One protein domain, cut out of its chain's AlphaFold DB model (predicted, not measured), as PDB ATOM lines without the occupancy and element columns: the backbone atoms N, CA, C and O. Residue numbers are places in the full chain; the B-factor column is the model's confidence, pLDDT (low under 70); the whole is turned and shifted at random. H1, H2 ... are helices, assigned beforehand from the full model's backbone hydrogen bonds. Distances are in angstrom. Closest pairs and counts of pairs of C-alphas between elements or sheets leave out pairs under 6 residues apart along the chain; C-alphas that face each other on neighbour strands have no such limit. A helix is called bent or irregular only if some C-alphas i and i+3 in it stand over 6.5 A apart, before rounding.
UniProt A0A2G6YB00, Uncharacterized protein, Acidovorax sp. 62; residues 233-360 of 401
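AT A GLANCE: This is residues 233 to 360 of the 401 residues of an uncharacterized protein of Acidovorax sp. 62 (UniProt A0A2G6YB00). What is the shape? H5 lies in the middle and bridges two long helices, H1 and H3, which stay apart; H6 folds back along H5 and reaches H1. Short H2 meets H3 at a corner, and short H4 packs on H3. What is it built of? The printed part has 128 residues with six named helices, H1 to H6, and no named strand: all helix, mostly crossed, compact, radius of gyration of the C-alphas 16.1 A, spanning 48 by 35 by 24 A.

HOW THE PARTS SIT: What does H1 touch? H1, residues 233 to 258, touches H5, residues 318 to 335, with residues 246 to 254 alone; the closest C-alphas, Val 250 and Val 335, are 5.4 A apart. Its residues 235 to 243 alone touch H6, residues 347 to 359; closest are C-alphas Gly 239 and Phe 348, 5.2 A. What does H3 touch? H3, residues 278 to 299, touches H2, residues 269 to 276, only at the corner, closest C-alphas Leu 274 and Trp 281, 5.1 A. Residues 286 to 290 alone touch H4, residues 310 to 316, closest C-alphas Ser 286 and Ala 310, 5.9 A; residues 285 to 293 alone touch H5, closest C-alphas Met 289 and Val 324, 6.7 A. How do H5 and H6 stand? They touch as a hairpin, closest C-alphas Gly 319 and Met 355, 3.7 A, opposite ways at 36 degrees, only just steep. Are the backbones helical throughout? Every O i to N i+4 pair is within hydrogen-bond range in H3 and H4; H1 has 21 of 22, H2 3 of 4, H5 12 of 14, and H6 3 of 9, beside 8 of 10 O i to N i+3 pairs.

IN THESE COORDINATES: Where are the anchors? H1 begins at C-alpha 233 (42.007, 41.418, -67.783), and H6 ends at C-alpha 359 (22.133, 32.524, -81.068). How long are the helices? H1 measures 36.7 A, H3 31.5 A, H5 24.7 A and H6 20.5 A; H6 is irregular, C-alphas 355 and 358 being 7.1 A apart.

THE WHOLE: Which link is long? H5 to H6; the printed part has no cut. Where is confidence low? Residues 260 to 270 and 272 are under 70.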
ATOM      1  N   ASP A 233      42.335  41.897 -69.126       88.75
ATOM      2  CA  ASP A 233      42.007  41.418 -67.783       88.75
ATOM      3  C   ASP A 233      40.508  41.189 -67.579       88.75
ATOM      4  O   ASP A 233      40.135  40.363 -66.745       88.75
ATOM      5  N   MET A 234      39.660  41.817 -68.402       86.94
ATOM      6  CA  MET A 234      38.205  41.621 -68.408       86.94
ATOM      7  C   MET A 234      37.801  40.141 -68.497       86.94
ATOM      8  O   MET A 234      36.805  39.737 -67.906       86.94
ATOM      9  N   VAL A 235      38.585  39.324 -69.208       88.50
ATOM     10  CA  VAL A 235      38.349  37.878 -69.357       88.50
ATOM     11  C   VAL A 235      39.298  37.063 -68.474       88.50
ATOM     12  O   VAL A 235      38.886  36.092 -67.831       88.50
ATOM     13  N   ARG A 236      40.576  37.459 -68.399       87.69
ATOM     14  CA  ARG A 236      41.610  36.665 -67.718       87.69
ATOM     15  C   ARG A 236      41.479  36.660 -66.201       87.69
ATOM     16  O   ARG A 236      41.614  35.593 -65.605       87.69
ATOM     17  N   ALA A 237      41.225  37.807 -65.571       89.88
ATOM     18  CA  ALA A 237      41.177  37.885 -64.111       89.88
ATOM     19  C   ALA A 237      39.994  37.084 -63.521       89.88
ATOM     20  O   ALA A 237      40.214  36.294 -62.590       89.88
ATOM     21  N   PRO A 238      38.769  37.161 -64.086       88.44
ATOM     22  CA  PRO A 238      37.687  36.258 -63.698       88.44
ATOM     23  C   PRO A 238      38.024  34.784 -63.962       88.44
ATOM     24  O   PRO A 238      37.774  33.943 -63.099       88.44
ATOM     25  N   GLY A 239      38.665  34.473 -65.097       89.44
ATOM     26  CA  GLY A 239      39.075  33.105 -65.438       89.44
ATOM     27  C   GLY A 239      40.065  32.489 -64.456       89.44
ATOM     28  O   GLY A 239      39.883  31.347 -64.039       89.44
ATOM     29  N   GLN A 240      41.059  33.250 -64.001       91.06
ATOM     30  CA  GLN A 240      42.002  32.805 -62.968       91.06
ATOM     31  C   GLN A 240      41.310  32.584 -61.619       91.06
ATOM     32  O   GLN A 240      41.568  31.588 -60.936       91.06
ATOM     33  N   THR A 241      40.409  33.495 -61.242       92.31
ATOM     34  CA  THR A 241      39.655  33.408 -59.983       92.31
ATOM     35  C   THR A 241      38.774  32.159 -59.965       92.31
ATOM     36  O   THR A 241      38.838  31.359 -59.029       92.31
ATOM     37  N   LEU A 242      38.002  31.940 -61.030       88.94
ATOM     38  CA  LEU A 242      37.124  30.778 -61.154       88.94
ATOM     39  C   LEU A 242      37.906  29.479 -61.342       88.94
ATOM     40  O   LEU A 242      37.584  28.491 -60.689       88.94
ATOM     41  N   GLY A 243      38.981  29.482 -62.133       90.81
ATOM     42  CA  GLY A 243      39.875  28.332 -62.272       90.81
ATOM     43  C   GLY A 243      40.466  27.895 -60.929       90.81
ATOM     44  O   GLY A 243      40.505  26.703 -60.613       90.81
ATOM     45  N   SER A 244      40.856  28.854 -60.083       92.81
ATOM     46  CA  SER A 244      41.315  28.587 -58.715       92.81
ATOM     47  C   SER A 244      40.216  27.971 -57.838       92.81
ATOM     48  O   SER A 244      40.454  26.970 -57.150       92.81
ATOM     49  N   ALA A 245      38.994  28.504 -57.905       91.38
ATOM     50  CA  ALA A 245      37.845  27.962 -57.182       91.38
ATOM     51  C   ALA A 245      37.502  26.528 -57.633       91.38
ATOM     52  O   ALA A 245      37.291  25.650 -56.797       91.38
ATOM     53  N   MET A 246      37.536  26.248 -58.940       91.31
ATOM     54  CA  MET A 246      37.291  24.911 -59.494       91.31
ATOM     55  C   MET A 246      38.353  23.905 -59.066       91.31
ATOM     56  O   MET A 246      38.021  22.795 -58.654       91.31
ATOM     57  N   ARG A 247      39.636  24.276 -59.113       93.25
ATOM     58  CA  ARG A 247      40.717  23.410 -58.616       93.25
ATOM     59  C   ARG A 247      40.565  23.124 -57.125       93.25
ATOM     60  O   ARG A 247      40.794  21.992 -56.706       93.25
ATOM     61  N   SER A 248      40.130  24.116 -56.349       91.94
ATOM     62  CA  SER A 248      39.829  23.946 -54.924       91.94
ATOM     63  C   SER A 248      38.663  22.978 -54.702       91.94
ATOM     64  O   SER A 248      38.761  22.095 -53.852       91.94
ATOM     65  N   LEU A 249      37.602  23.067 -55.512       89.00
ATOM     66  CA  LEU A 249      36.482  22.123 -55.484       89.00
ATOM     67  C   LEU A 249      36.927  20.695 -55.830       89.00
ATOM     68  O   LEU A 249      36.555  19.753 -55.136       89.00
ATOM     69  N   VAL A 250      37.758  20.523 -56.861       90.06
ATOM     70  CA  VAL A 250      38.313  19.213 -57.244       90.06
ATOM     71  C   VAL A 250      39.192  18.637 -56.130       90.06
ATOM     72  O   VAL A 250      39.097  17.450 -55.823       90.06
ATOM     73  N   ALA A 251      40.021  19.466 -55.491       89.81
ATOM     74  CA  ALA A 251      40.849  19.045 -54.364       89.81
ATOM     75  C   ALA A 251      39.998  18.615 -53.160       89.81
ATOM     76  O   ALA A 251      40.254  17.559 -52.580       89.81
ATOM     77  N   LEU A 252      38.955  19.381 -52.827       86.81
ATOM     78  CA  LEU A 252      37.999  19.028 -51.777       86.81
ATOM     79  C   LEU A 252      37.277  17.714 -52.100       86.81
ATOM     80  O   LEU A 252      37.159  16.845 -51.239       86.81
ATOM     81  N   ALA A 253      36.852  17.530 -53.352       86.12
ATOM     82  CA  ALA A 253      36.214  16.302 -53.804       86.12
ATOM     83  C   ALA A 253      37.134  15.083 -53.649       86.12
ATOM     84  O   ALA A 253      36.699  14.027 -53.188       86.12
ATOM     85  N   ALA A 254      38.414  15.230 -54.000       85.56
ATOM     86  CA  ALA A 254      39.409  14.177 -53.838       85.56
ATOM     87  C   ALA A 254      39.661  13.842 -52.357       85.56
ATOM     88  O   ALA A 254      39.735  12.666 -52.010       85.56
ATOM     89  N   GLN A 255      39.734  14.854 -51.483       85.56
ATOM     90  CA  GLN A 255      39.878  14.657 -50.034       85.56
ATOM     91  C   GLN A 255      38.678  13.911 -49.444       85.56
ATOM     92  O   GLN A 255      38.859  12.947 -48.708       85.56
ATOM     93  N   LEU A 256      37.456  14.304 -49.812       81.81
ATOM     94  CA  LEU A 256      36.235  13.650 -49.339       81.81
ATOM     95  C   LEU A 256      36.129  12.191 -49.801       81.81
ATOM     96  O   LEU A 256      35.655  11.357 -49.041       81.81
ATOM     97  N   LYS A 257      36.609  11.869 -51.008       80.25
ATOM     98  CA  LYS A 257      36.662  10.487 -51.519       80.25
ATOM     99  C   LYS A 257      37.743   9.630 -50.856       80.25
ATOM    100  O   LYS A 257      37.609   8.413 -50.849       80.25
ATOM    101  N   ALA A 258      38.817  10.248 -50.363       82.69
ATOM    102  CA  ALA A 258      39.929   9.561 -49.708       82.69
ATOM    103  C   ALA A 258      39.696   9.324 -48.206       82.69
ATOM    104  O   ALA A 258      40.337   8.455 -47.621       82.69
ATOM    105  N   SER A 259      38.802  10.093 -47.582       77.38
ATOM    106  CA  SER A 259      38.336   9.840 -46.222       77.38
ATOM    107  C   SER A 259      37.455   8.588 -46.226       77.38
ATOM    108  O   SER A 259      36.267   8.669 -46.536       77.38
ATOM    109  N   ASP A 260      38.050   7.426 -45.941       56.97
ATOM    110  CA  ASP A 260      37.338   6.154 -45.770       56.97
ATOM    111  C   ASP A 260      36.114   6.359 -44.865       56.97
ATOM    112  O   ASP A 260      36.206   7.017 -43.830       56.97
ATOM    113  N   GLY A 261      34.959   5.818 -45.261       57.06
ATOM    114  CA  GLY A 261      33.641   6.099 -44.672       57.06
ATOM    115  C   GLY A 261      33.429   5.757 -43.188       57.06
ATOM    116  O   GLY A 261      32.296   5.830 -42.713       57.06
ATOM    117  N   ASP A 262      34.484   5.425 -42.447       50.03
ATOM    118  CA  ASP A 262      34.484   5.246 -40.997       50.03
ATOM    119  C   ASP A 262      34.488   6.614 -40.293       50.03
ATOM    120  O   ASP A 262      35.520   7.158 -39.902       50.03
ATOM    121  N   GLY A 263      33.295   7.191 -40.128       54.81
ATOM    122  CA  GLY A 263      33.076   8.360 -39.265       54.81
ATOM    123  C   GLY A 263      32.499   9.600 -39.944       54.81
ATOM    124  O   GLY A 263      32.473  10.667 -39.330       54.81
ATOM    125  N   LEU A 264      32.015   9.489 -41.184       58.53
ATOM    126  CA  LEU A 264      31.353  10.606 -41.858       58.53
ATOM    127  C   LEU A 264      30.039  10.931 -41.135       58.53
ATOM    128  O   LEU A 264      29.115  10.120 -41.083       58.53
ATOM    129  N   SER A 265      29.977  12.118 -40.529       59.00
ATOM    130  CA  SER A 265      28.776  12.608 -39.854       59.00
ATOM    131  C   SER A 265      27.624  12.776 -40.855       59.00
ATOM    132  O   SER A 265      27.840  12.986 -42.052       59.00
ATOM    133  N   ASN A 266      26.378  12.751 -40.363       60.50
ATOM    134  CA  ASN A 266      25.186  12.991 -41.189       60.50
ATOM    135  C   ASN A 266      25.212  14.342 -41.937       60.50
ATOM    136  O   ASN A 266      24.477  14.517 -42.904       60.50
ATOM    137  N   GLU A 267      26.065  15.280 -41.520       62.91
ATOM    138  CA  GLU A 267      26.251  16.584 -42.162       62.91
ATOM    139  C   GLU A 267      27.070  16.507 -43.465       62.91
ATOM    140  O   GLU A 267      26.920  17.374 -44.321       62.91
ATOM    141  N   ILE A 268      27.894  15.467 -43.658       63.62
ATOM    142  CA  ILE A 268      28.781  15.327 -44.833       63.62
ATOM    143  C   ILE A 268      28.115  14.508 -45.957       63.62
ATOM    144  O   ILE A 268      28.461  14.651 -47.132       63.62
ATOM    145  N   LEU A 269      27.107  13.691 -45.630       61.97
ATOM    146  CA  LEU A 269      26.366  12.853 -46.587       61.97
ATOM    147  C   LEU A 269      25.784  13.631 -47.791       61.97
ATOM    148  O   LEU A 269      25.968  13.168 -48.921       61.97
ATOM    149  N   PRO A 270      25.146  14.809 -47.624       67.12
ATOM    150  CA  PRO A 270      24.652  15.599 -48.757       67.12
ATOM    151  C   PRO A 270      25.776  16.097 -49.676       67.12
ATOM    152  O   PRO A 270      25.625  16.110 -50.898       67.12
ATOM    153  N   SER A 271      26.926  16.468 -49.103       71.19
ATOM    154  CA  SER A 271      28.102  16.895 -49.865       71.19
ATOM    155  C   SER A 271      28.752  15.739 -50.620       71.19
ATOM    156  O   SER A 271      29.264  15.954 -51.708       71.19
ATOM    157  N   LEU A 272      28.704  14.511 -50.103       67.31
ATOM    158  CA  LEU A 272      29.182  13.330 -50.832       67.31
ATOM    159  C   LEU A 272      28.273  12.983 -52.006       67.31
ATOM    160  O   LEU A 272      28.783  12.726 -53.095       67.31
ATOM    161  N   ALA A 273      26.951  13.047 -51.814       74.38
ATOM    162  CA  ALA A 273      25.988  12.825 -52.890       74.38
ATOM    163  C   ALA A 273      26.246  13.776 -54.069       74.38
ATOM    164  O   ALA A 273      26.282  13.328 -55.212       74.38
ATOM    165  N   LEU A 274      26.552  15.050 -53.800       79.56
ATOM    166  CA  LEU A 274      26.931  16.028 -54.827       79.56
ATOM    167  C   LEU A 274      28.146  15.599 -55.674       79.56
ATOM    168  O   LEU A 274      28.249  15.976 -56.835       79.56
ATOM    169  N   LEU A 275      29.076  14.830 -55.103       79.19
ATOM    170  CA  LEU A 275      30.358  14.465 -55.721       79.19
ATOM    171  C   LEU A 275      30.349  13.088 -56.401       79.19
ATOM    172  O   LEU A 275      31.323  12.718 -57.072       79.19
ATOM    173  N   THR A 276      29.290  12.309 -56.185       79.12
ATOM    174  CA  THR A 276      29.157  10.937 -56.695       79.12
ATOM    175  C   THR A 276      27.899  10.719 -57.525       79.12
ATOM    176  O   THR A 276      27.885   9.812 -58.353       79.12
ATOM    177  N   ASP A 277      26.861  11.533 -57.336       87.88
ATOM    178  CA  ASP A 277      25.601  11.447 -58.069       87.88
ATOM    179  C   ASP A 277      25.457  12.621 -59.045       87.88
ATOM    180  O   ASP A 277      25.365  13.790 -58.662       87.88
ATOM    181  N   LYS A 278      25.392  12.287 -60.336       88.25
ATOM    182  CA  LYS A 278      25.206  13.265 -61.409       88.25
ATOM    183  C   LYS A 278      23.867  14.001 -61.286       88.25
ATOM    184  O   LYS A 278      23.793  15.169 -61.648       88.25
ATOM    185  N   VAL A 279      22.814  13.364 -60.771       91.00
ATOM    186  CA  VAL A 279      21.507  14.018 -60.589       91.00
ATOM    187  C   VAL A 279      21.589  15.075 -59.489       91.00
ATOM    188  O   VAL A 279      21.122  16.199 -59.675       91.00
ATOM    189  N   ALA A 280      22.233  14.750 -58.364       91.12
ATOM    190  CA  ALA A 280      22.493  15.715 -57.300       91.12
ATOM    191  C   ALA A 280      23.347  16.897 -57.797       91.12
ATOM    192  O   ALA A 280      23.035  18.048 -57.484       91.12
ATOM    193  N   TRP A 281      24.364  16.626 -58.626       91.38
ATOM    194  CA  TRP A 281      25.163  17.655 -59.296       91.38
ATOM    195  C   TRP A 281      24.318  18.583 -60.172       91.38
ATOM    196  O   TRP A 281      24.373  19.797 -60.002       91.38
ATOM    197  N   GLU A 282      23.484  18.043 -61.062       92.19
ATOM    198  CA  GLU A 282      22.638  18.857 -61.951       92.19
ATOM    199  C   GLU A 282      21.620  19.721 -61.189       92.19
ATOM    200  O   GLU A 282      21.332  20.859 -61.584       92.19
ATOM    201  N   ASN A 283      21.101  19.228 -60.060       91.94
ATOM    202  CA  ASN A 283      20.234  20.017 -59.183       91.94
ATOM    203  C   ASN A 283      20.998  21.185 -58.541       91.94
ATOM    204  O   ASN A 283      20.501  22.311 -58.502       91.94
ATOM    205  N   TRP A 284      22.230  20.942 -58.089       92.50
ATOM    206  CA  TRP A 284      23.101  21.980 -57.535       92.50
ATOM    207  C   TRP A 284      23.511  23.027 -58.578       92.50
ATOM    208  O   TRP A 284      23.476  24.226 -58.284       92.50
ATOM    209  N   VAL A 285      23.818  22.594 -59.807       93.38
ATOM    210  CA  VAL A 285      24.063  23.474 -60.963       93.38
ATOM    211  C   VAL A 285      22.848  24.363 -61.224       93.38
ATOM    212  O   VAL A 285      22.995  25.571 -61.392       93.38
ATOM    213  N   SER A 286      21.641  23.791 -61.201       94.31
ATOM    214  CA  SER A 286      20.401  24.544 -61.427       94.31
ATOM    215  C   SER A 286      20.170  25.612 -60.351       94.31
ATOM    216  O   SER A 286      19.812  26.740 -60.683       94.31
ATOM    217  N   GLY A 287      20.467  25.313 -59.080       93.94
ATOM    218  CA  GLY A 287      20.411  26.306 -58.000       93.94
ATOM    219  C   GLY A 287      21.446  27.435 -58.141       93.94
ATOM    220  O   GLY A 287      21.148  28.595 -57.844       93.94
ATOM    221  N   HIS A 288      22.650  27.130 -58.641       90.94
ATOM    222  CA  HIS A 288      23.668  28.150 -58.941       90.94
ATOM    223  C   HIS A 288      23.261  29.035 -60.111       90.94
ATOM    224  O   HIS A 288      23.451  30.250 -60.058       90.94
ATOM    225  N   MET A 289      22.669  28.441 -61.143       94.94
ATOM    226  CA  MET A 289      22.140  29.180 -62.279       94.94
ATOM    227  C   MET A 289      21.020  30.134 -61.848       94.94
ATOM    228  O   MET A 289      21.066  31.315 -62.184       94.94
ATOM    229  N   GLU A 290      20.061  29.654 -61.051       96.25
ATOM    230  CA  GLU A 290      19.005  30.498 -60.485       96.25
ATOM    231  C   GLU A 290      19.597  31.655 -59.663       96.25
ATOM    232  O   GLU A 290      19.187  32.806 -59.815       96.25
ATOM    233  N   SER A 291      20.606  31.375 -58.833       95.06
ATOM    234  CA  SER A 291      21.288  32.399 -58.030       95.06
ATOM    235  C   SER A 291      21.999  33.447 -58.893       95.06
ATOM    236  O   SER A 291      21.902  34.640 -58.602       95.06
ATOM    237  N   ALA A 292      22.667  33.031 -59.973       94.12
ATOM    238  CA  ALA A 292      23.322  33.939 -60.912       94.12
ATOM    239  C   ALA A 292      22.304  34.852 -61.615       94.12
ATOM    240  O   ALA A 292      22.460  36.072 -61.606       94.12
ATOM    241  N   VAL A 293      21.221  34.274 -62.141       96.94
ATOM    242  CA  VAL A 293      20.124  35.011 -62.790       96.94
ATOM    243  C   VAL A 293      19.488  36.019 -61.832       96.94
ATOM    244  O   VAL A 293      19.250  37.165 -62.209       96.94
ATOM    245  N   ARG A 294      19.277  35.643 -60.566       96.81
ATOM    246  CA  ARG A 294      18.773  36.561 -59.532       96.81
ATOM    247  C   ARG A 294      19.743  37.688 -59.207       96.81
ATOM    248  O   ARG A 294      19.292  38.809 -58.993       96.81
ATOM    249  N   GLY A 295      21.043  37.402 -59.160       96.06
ATOM    250  CA  GLY A 295      22.076  38.418 -58.957       96.06
ATOM    251  C   GLY A 295      22.045  39.474 -60.062       96.06
ATOM    252  O   GLY A 295      21.954  40.663 -59.768       96.06
ATOM    253  N   ILE A 296      22.007  39.024 -61.319       95.81
ATOM    254  CA  ILE A 296      21.919  39.897 -62.500       95.81
ATOM    255  C   ILE A 296      20.602  40.689 -62.495       95.81
ATOM    256  O   ILE A 296      20.607  41.891 -62.754       95.81
ATOM    257  N   ALA A 297      19.480  40.044 -62.147       96.25
ATOM    258  CA  ALA A 297      18.184  40.711 -62.025       96.25
ATOM    259  C   ALA A 297      18.219  41.839 -60.993       96.25
ATOM    260  O   ALA A 297      17.765  42.945 -61.280       96.25
ATOM    261  N   LEU A 298      18.787  41.572 -59.814       96.00
ATOM    262  CA  LEU A 298      18.895  42.546 -58.735       96.00
ATOM    263  C   LEU A 298      19.750  43.751 -59.146       96.00
ATOM    264  O   LEU A 298      19.356  44.887 -58.884       96.00
ATOM    265  N   GLU A 299      20.881  43.511 -59.809       94.00
ATOM    266  CA  GLU A 299      21.744  44.567 -60.352       94.00
ATOM    267  C   GLU A 299      21.024  45.400 -61.424       94.00
ATOM    268  O   GLU A 299      21.135  46.625 -61.442       94.00
ATOM    269  N   GLY A 300      20.200  44.754 -62.252       91.44
ATOM    270  CA  GLY A 300      19.331  45.401 -63.239       91.44
ATOM    271  C   GLY A 300      18.073  46.067 -62.659       91.44
ATOM    272  O   GLY A 300      17.238  46.549 -63.424       91.44
ATOM    273  N   GLY A 301      17.892  46.084 -61.333       94.25
ATOM    274  CA  GLY A 301      16.726  46.682 -60.669       94.25
ATOM    275  C   GLY A 301      15.425  45.877 -60.802       94.25
ATOM    276  O   GLY A 301      14.346  46.400 -60.517       94.25
ATOM    277  N   MET A 302      15.507  44.613 -61.215       94.50
ATOM    278  CA  MET A 302      14.385  43.683 -61.345       94.50
ATOM    279  C   MET A 302      14.294  42.761 -60.123       94.50
ATOM    280  O   MET A 302      15.292  42.408 -59.494       94.50
ATOM    281  N   ARG A 303      13.076  42.331 -59.779       93.81
ATOM    282  CA  ARG A 303      12.838  41.317 -58.744       93.81
ATOM    283  C   ARG A 303      12.121  40.127 -59.359       93.81
ATOM    284  O   ARG A 303      11.033  40.283 -59.898       93.81
ATOM    285  N   LEU A 304      12.738  38.955 -59.254       94.44
ATOM    286  CA  LEU A 304      12.150  37.684 -59.669       94.44
ATOM    287  C   LEU A 304      11.532  37.007 -58.439       94.44
ATOM    288  O   LEU A 304      12.225  36.798 -57.441       94.44
ATOM    289  N   GLU A 305      10.243  36.680 -58.484       91.88
ATOM    290  CA  GLU A 305       9.517  36.048 -57.373       91.88
ATOM    291  C   GLU A 305       9.412  34.522 -57.543       91.88
ATOM    292  O   GLU A 305       9.558  33.998 -58.643       91.88
ATOM    293  N   GLY A 306       9.158  33.799 -56.446       92.56
ATOM    294  CA  GLY A 306       9.000  32.337 -56.462       92.56
ATOM    295  C   GLY A 306      10.304  31.581 -56.720       92.56
ATOM    296  O   GLY A 306      11.368  32.181 -56.676       92.56
ATOM    297  N   THR A 307      10.235  30.269 -56.949       93.50
ATOM    298  CA  THR A 307      11.354  29.447 -57.454       93.50
ATOM    299  C   THR A 307      11.281  29.399 -58.973       93.50
ATOM    300  O   THR A 307      10.184  29.251 -59.508       93.50
ATOM    301  N   ILE A 308      12.425  29.487 -59.656       95.75
ATOM    302  CA  ILE A 308      12.473  29.475 -61.125       95.75
ATOM    303  C   ILE A 308      12.846  28.068 -61.608       95.75
ATOM    304  O   ILE A 308      13.957  27.606 -61.337       95.75
ATOM    305  N   PRO A 309      11.955  27.361 -62.324       95.12
ATOM    306  CA  PRO A 309      12.256  26.035 -62.844       95.12
ATOM    307  C   PRO A 309      13.445  26.037 -63.815       95.12
ATOM    308  O   PRO A 309      13.593  26.930 -64.649       95.12
ATOM    309  N   ALA A 310      14.265  24.983 -63.776       93.44
ATOM    310  CA  ALA A 310      15.448  24.861 -64.634       93.44
ATOM    311  C   ALA A 310      15.123  24.914 -66.139       93.44
ATOM    312  O   ALA A 310      15.920  25.419 -66.925       93.44
ATOM    313  N   ASN A 311      13.950  24.421 -66.550       94.38
ATOM    314  CA  ASN A 311      13.487  24.492 -67.937       94.38
ATOM    315  C   ASN A 311      13.108  25.917 -68.368       94.38
ATOM    316  O   ASN A 311      13.257  26.236 -69.543       94.38
ATOM    317  N   GLU A 312      12.634  26.767 -67.452       95.44
ATOM    318  CA  GLU A 312      12.369  28.181 -67.747       95.44
ATOM    319  C   GLU A 312      13.675  28.959 -67.880       95.44
ATOM    320  O   GLU A 312      13.853  29.694 -68.847       95.44
ATOM    321  N   LEU A 313      14.623  28.724 -66.969       95.19
ATOM    322  CA  LEU A 313      15.970  29.290 -67.059       95.19
ATOM    323  C   LEU A 313      16.638  28.937 -68.399       95.19
ATOM    324  O   LEU A 313      17.134  29.811 -69.099       95.19
ATOM    325  N   ALA A 314      16.569  27.670 -68.796       93.75
ATOM    326  CA  ALA A 314      17.050  27.176 -70.084       93.75
ATOM    327  C   ALA A 314      16.362  27.805 -71.311       93.75
ATOM    328  O   ALA A 314      16.972  27.913 -72.376       93.75
ATOM    329  N   LEU A 315      15.079  28.155 -71.187       94.25
ATOM    330  CA  LEU A 315      14.272  28.698 -72.278       94.25
ATOM    331  C   LEU A 315      14.483  30.205 -72.455       94.25
ATOM    332  O   LEU A 315      14.610  30.672 -73.586       94.25
ATOM    333  N   TYR A 316      14.493  30.954 -71.354       95.94
ATOM    334  CA  TYR A 316      14.523  32.417 -71.364       95.94
ATOM    335  C   TYR A 316      15.925  33.002 -71.169       95.94
ATOM    336  O   TYR A 316      16.185  34.112 -71.626       95.94
ATOM    337  N   CYS A 317      16.841  32.244 -70.560       96.62
ATOM    338  CA  CYS A 317      18.237  32.632 -70.356       96.62
ATOM    339  C   CYS A 317      19.217  31.619 -70.980       96.62
ATOM    340  O   CYS A 317      20.041  31.027 -70.270       96.62
ATOM    341  N   PRO A 318      19.113  31.340 -72.293       96.00
ATOM    342  CA  PRO A 318      19.842  30.235 -72.901       96.00
ATOM    343  C   PRO A 318      21.359  30.463 -72.957       96.00
ATOM    344  O   PRO A 318      22.108  29.489 -72.888       96.00
ATOM    345  N   GLY A 319      21.847  31.700 -73.065       95.94
ATOM    346  CA  GLY A 319      23.275  32.013 -73.045       95.94
ATOM    347  C   GLY A 319      23.878  31.910 -71.646       95.94
ATOM    348  O   GLY A 319      24.963  31.332 -71.487       95.94
ATOM    349  N   ILE A 320      23.167  32.371 -70.609       96.50
ATOM    350  CA  ILE A 320      23.556  32.116 -69.212       96.50
ATOM    351  C   ILE A 320      23.574  30.600 -68.945       96.50
ATOM    352  O   ILE A 320      24.544  30.097 -68.371       96.50
ATOM    353  N   ASP A 321      22.558  29.860 -69.408       96.50
ATOM    354  CA  ASP A 321      22.466  28.396 -69.266       96.50
ATOM    355  C   ASP A 321      23.657  27.699 -69.920       96.50
ATOM    356  O   ASP A 321      24.378  26.941 -69.266       96.50
ATOM    357  N   ALA A 322      23.909  28.016 -71.194       96.88
ATOM    358  CA  ALA A 322      25.004  27.450 -71.963       96.88
ATOM    359  C   ALA A 322      26.352  27.722 -71.289       96.88
ATOM    360  O   ALA A 322      27.162  26.803 -71.174       96.88
ATOM    361  N   THR A 323      26.579  28.932 -70.780       96.31
ATOM    362  CA  THR A 323      27.826  29.295 -70.087       96.31
ATOM    363  C   THR A 323      28.014  28.490 -68.806       96.31
ATOM    364  O   THR A 323      29.006  27.771 -68.647       96.31
ATOM    365  N   VAL A 324      27.050  28.579 -67.886       95.38
ATOM    366  CA  VAL A 324      27.165  27.994 -66.545       95.38
ATOM    367  C   VAL A 324      27.199  26.471 -66.617       95.38
ATOM    368  O   VAL A 324      28.056  25.844 -65.989       95.38
ATOM    369  N   ARG A 325      26.313  25.855 -67.408       96.44
ATOM    370  CA  ARG A 325      26.248  24.392 -67.513       96.44
ATOM    371  C   ARG A 325      27.422  23.809 -68.280       96.44
ATOM    372  O   ARG A 325      27.914  22.762 -67.872       96.44
ATOM    373  N   SER A 326      27.925  24.463 -69.330       96.81
ATOM    374  CA  SER A 326      29.130  23.975 -70.025       96.81
ATOM    375  C   SER A 326      30.346  24.010 -69.107       96.81
ATOM    376  O   SER A 326      31.107  23.044 -69.046       96.81
ATOM    377  N   MET A 327      30.490  25.094 -68.343       95.06
ATOM    378  CA  MET A 327      31.548  25.254 -67.353       95.06
ATOM    379  C   MET A 327      31.475  24.178 -66.262       95.06
ATOM    380  O   MET A 327      32.445  23.471 -66.008       95.06
ATOM    381  N   LEU A 328      30.322  24.013 -65.613       94.19
ATOM    382  CA  LEU A 328      30.189  23.050 -64.516       94.19
ATOM    383  C   LEU A 328      30.170  21.600 -65.019       94.19
ATOM    384  O   LEU A 328      30.648  20.705 -64.326       94.19
ATOM    385  N   SER A 329      29.710  21.354 -66.247       94.62
ATOM    386  CA  SER A 329      29.840  20.044 -66.885       94.62
ATOM    387  C   SER A 329      31.301  19.670 -67.141       94.62
ATOM    388  O   SER A 329      31.629  18.493 -66.997       94.62
ATOM    389  N   SER A 330      32.177  20.617 -67.487       94.50
ATOM    390  CA  SER A 330      33.603  20.317 -67.670       94.50
ATOM    391  C   SER A 330      34.311  20.061 -66.336       94.50
ATOM    392  O   SER A 330      35.129  19.149 -66.228       94.50
ATOM    393  N   VAL A 331      33.922  20.775 -65.274       93.06
ATOM    394  CA  VAL A 331      34.401  20.530 -63.900       93.06
ATOM    395  C   VAL A 331      33.943  19.170 -63.372       93.06
ATOM    396  O   VAL A 331      34.699  18.498 -62.661       93.06
ATOM    397  N   TRP A 332      32.735  18.730 -63.738       93.44
ATOM    398  CA  TRP A 332      32.227  17.410 -63.365       93.44
ATOM    399  C   TRP A 332      33.152  16.284 -63.820       93.44
ATOM    400  O   TRP A 332      33.289  15.300 -63.102       93.44
ATOM    401  N   ASP A 333      33.855  16.419 -64.945       92.62
ATOM    402  CA  ASP A 333      34.786  15.373 -65.368       92.62
ATOM    403  C   ASP A 333      35.917  15.152 -64.354       92.62
ATOM    404  O   ASP A 333      36.375  14.030 -64.122       92.62
ATOM    405  N   ASN A 334      36.351  16.215 -63.685       90.69
ATOM    406  CA  ASN A 334      37.336  16.119 -62.619       90.69
ATOM    407  C   ASN A 334      36.726  15.625 -61.311       90.69
ATOM    408  O   ASN A 334      37.287  14.739 -60.667       90.69
ATOM    409  N   VAL A 335      35.572  16.175 -60.933       87.19
ATOM    410  CA  VAL A 335      34.881  15.815 -59.690       87.19
ATOM    411  C   VAL A 335      34.410  14.363 -59.730       87.19
ATOM    412  O   VAL A 335      34.730  13.595 -58.827       87.19
ATOM    413  N   GLY A 336      33.721  13.956 -60.792       83.38
ATOM    414  CA  GLY A 336      33.232  12.600 -61.045       83.38
ATOM    415  C   GLY A 336      34.338  11.581 -61.336       83.38
ATOM    416  O   GLY A 336      34.094  10.380 -61.252       83.38
ATOM    417  N   GLY A 337      35.570  12.036 -61.596       79.00
ATOM    418  CA  GLY A 337      36.756  11.187 -61.733       79.00
ATOM    419  C   GLY A 337      37.008  10.635 -63.140       79.00
ATOM    420  O   GLY A 337      37.834   9.735 -63.297       79.00
ATOM    421  N   THR A 338      36.342  11.162 -64.171       82.00
ATOM    422  CA  THR A 338      36.587  10.789 -65.576       82.00
ATOM    423  C   THR A 338      37.860  11.439 -66.133       82.00
ATOM    424  O   THR A 338      38.462  10.909 -67.068       82.00
ATOM    425  N   ARG A 339      38.335  12.539 -65.528       86.94
ATOM    426  CA  ARG A 339      39.532  13.280 -65.949       86.94
ATOM    427  C   ARG A 339      40.541  13.486 -64.817       86.94
ATOM    428  O   ARG A 339      40.236  14.028 -63.761       86.94
ATOM    429  N   ARG A 340      41.803  13.126 -65.095       83.19
ATOM    430  CA  ARG A 340      42.937  13.280 -64.159       83.19
ATOM    431  C   ARG A 340      43.603  14.659 -64.188       83.19
ATOM    432  O   ARG A 340      44.170  15.079 -63.189       83.19
ATOM    433  N   GLN A 341      43.597  15.336 -65.336       89.50
ATOM    434  CA  GLN A 341      44.191  16.670 -65.474       89.50
ATOM    435  C   GLN A 341      43.290  17.709 -64.824       89.50
ATOM    436  O   GLN A 341      42.118  17.758 -65.176       89.50
ATOM    437  N   LEU A 342      43.833  18.543 -63.939       90.31
ATOM    438  CA  LEU A 342      43.072  19.606 -63.284       90.31
ATOM    439  C   LEU A 342      42.473  20.612 -64.290       90.31
ATOM    440  O   LEU A 342      43.056  20.812 -65.360       90.31
ATOM    441  N   PRO A 343      41.363  21.282 -63.920       90.06
ATOM    442  CA  PRO A 343      40.810  22.408 -64.669       90.06
ATOM    443  C   PRO A 343      41.867  23.473 -64.998       90.06
ATOM    444  O   PRO A 343      42.590  23.939 -64.104       90.06
ATOM    445  N   SER A 344      41.962  23.857 -66.276       90.06
ATOM    446  CA  SER A 344      42.823  24.953 -66.738       90.06
ATOM    447  C   SER A 344      42.086  26.287 -66.679       90.06
ATOM    448  O   SER A 344      40.868  26.339 -66.815       90.06
ATOM    449  N   ASP A 345      42.833  27.385 -66.547       88.75
ATOM    450  CA  ASP A 345      42.247  28.733 -66.499       88.75
ATOM    451  C   ASP A 345      41.541  29.124 -67.815       88.75
ATOM    452  O   ASP A 345      40.683  29.999 -67.805       88.75
ATOM    453  N   SER A 346      41.862  28.456 -68.933       87.62
ATOM    454  CA  SER A 346      41.233  28.675 -70.246       87.62
ATOM    455  C   SER A 346      39.798  28.155 -70.344       87.62
ATOM    456  O   SER A 346      39.021  28.683 -71.128       87.62
ATOM    457  N   GLN A 347      39.414  27.178 -69.515       90.06
ATOM    458  CA  GLN A 347      38.072  26.586 -69.579       90.06
ATOM    459  C   GLN A 347      36.968  27.592 -69.261       90.06
ATOM    460  O   GLN A 347      35.840  27.435 -69.724       90.06
ATOM    461  N   PHE A 348      37.275  28.607 -68.447       90.00
ATOM    462  CA  PHE A 348      36.316  29.653 -68.128       90.00
ATOM    463  C   PHE A 348      36.049  30.573 -69.328       90.00
ATOM    464  O   PHE A 348      34.884  30.673 -69.710       90.00
ATOM    465  N   PRO A 349      37.064  31.200 -69.961       91.56
ATOM    466  CA  PRO A 349      36.863  31.914 -71.219       91.56
ATOM    467  C   PRO A 349      36.134  31.074 -72.276       91.56
ATOM    468  O   PRO A 349      35.143  31.544 -72.833       91.56
ATOM    469  N   ASP A 350      36.528  29.806 -72.459       93.62
ATOM    470  CA  ASP A 350      35.880  28.885 -73.406       93.62
ATOM    471  C   ASP A 350      34.376  28.721 -73.108       93.62
ATOM    472  O   ASP A 350      33.537  28.764 -74.012       93.62
ATOM    473  N   ALA A 351      34.010  28.581 -71.830       94.56
ATOM    474  CA  ALA A 351      32.614  28.520 -71.415       94.56
ATOM    475  C   ALA A 351      31.887  29.864 -71.571       94.56
ATOM    476  O   ALA A 351      30.712  29.863 -71.926       94.56
ATOM    477  N   MET A 352      32.551  31.005 -71.360       95.00
ATOM    478  CA  MET A 352      31.929  32.312 -71.593       95.00
ATOM    479  C   MET A 352      31.573  32.524 -73.062       95.00
ATOM    480  O   MET A 352      30.508  33.060 -73.347       95.00
ATOM    481  N   HIS A 353      32.402  32.072 -74.006       96.25
ATOM    482  CA  HIS A 353      32.032  32.126 -75.424       96.25
ATOM    483  C   HIS A 353      30.728  31.369 -75.712       96.25
ATOM    484  O   HIS A 353      29.961  31.782 -76.586       96.25
ATOM    485  N   ALA A 354      30.441  30.300 -74.958       96.88
ATOM    486  CA  ALA A 354      29.236  29.495 -75.127       96.88
ATOM    487  C   ALA A 354      27.935  30.282 -74.893       96.88
ATOM    488  O   ALA A 354      26.894  29.838 -75.377       96.88
ATOM    489  N   MET A 355      27.972  31.465 -74.259       96.19
ATOM    490  CA  MET A 355      26.791  32.335 -74.143       96.19
ATOM    491  C   MET A 355      26.178  32.693 -75.495       96.19
ATOM    492  O   MET A 355      24.973  32.891 -75.604       96.19
ATOM    493  N   TYR A 356      27.002  32.754 -76.539       96.38
ATOM    494  CA  TYR A 356      26.562  33.115 -77.880       96.38
ATOM    495  C   TYR A 356      26.077  31.921 -78.698       96.38
ATOM    496  O   TYR A 356      25.382  32.107 -79.694       96.38
ATOM    497  N   ALA A 357      26.419  30.696 -78.292       96.62
ATOM    498  CA  ALA A 357      26.126  29.490 -79.053       96.62
ATOM    499  C   ALA A 357      24.619  29.277 -79.334       96.62
ATOM    500  O   ALA A 357      24.301  28.920 -80.468       96.62
ATOM    501  N   PRO A 358      23.671  29.557 -78.414       96.06
ATOM    502  CA  PRO A 358      22.233  29.469 -78.709       96.06
ATOM    503  C   PRO A 358      21.735  30.403 -79.826       96.06
ATOM    504  O   PRO A 358      20.638  30.201 -80.350       96.06
ATOM    505  N   TYR A 359      22.523  31.424 -80.181       95.50
ATOM    506  CA  TYR A 359      22.133  32.524 -81.068       95.50
ATOM    507  C   TYR A 359      22.801  32.490 -82.449       95.50
ATOM    508  O   TYR A 359      22.749  33.461 -83.207       95.50
ATOM    509  N   ILE A 360      23.490  31.398 -82.769       95.31
ATOM    510  CA  ILE A 360      24.248  31.237 -84.012       95.31
ATOM    511  C   ILE A 360      24.035  29.827 -84.570       95.31
ATOM    512  O   ILE A 360      23.620  28.918 -83.856       95.31
TER     513      ILE A 360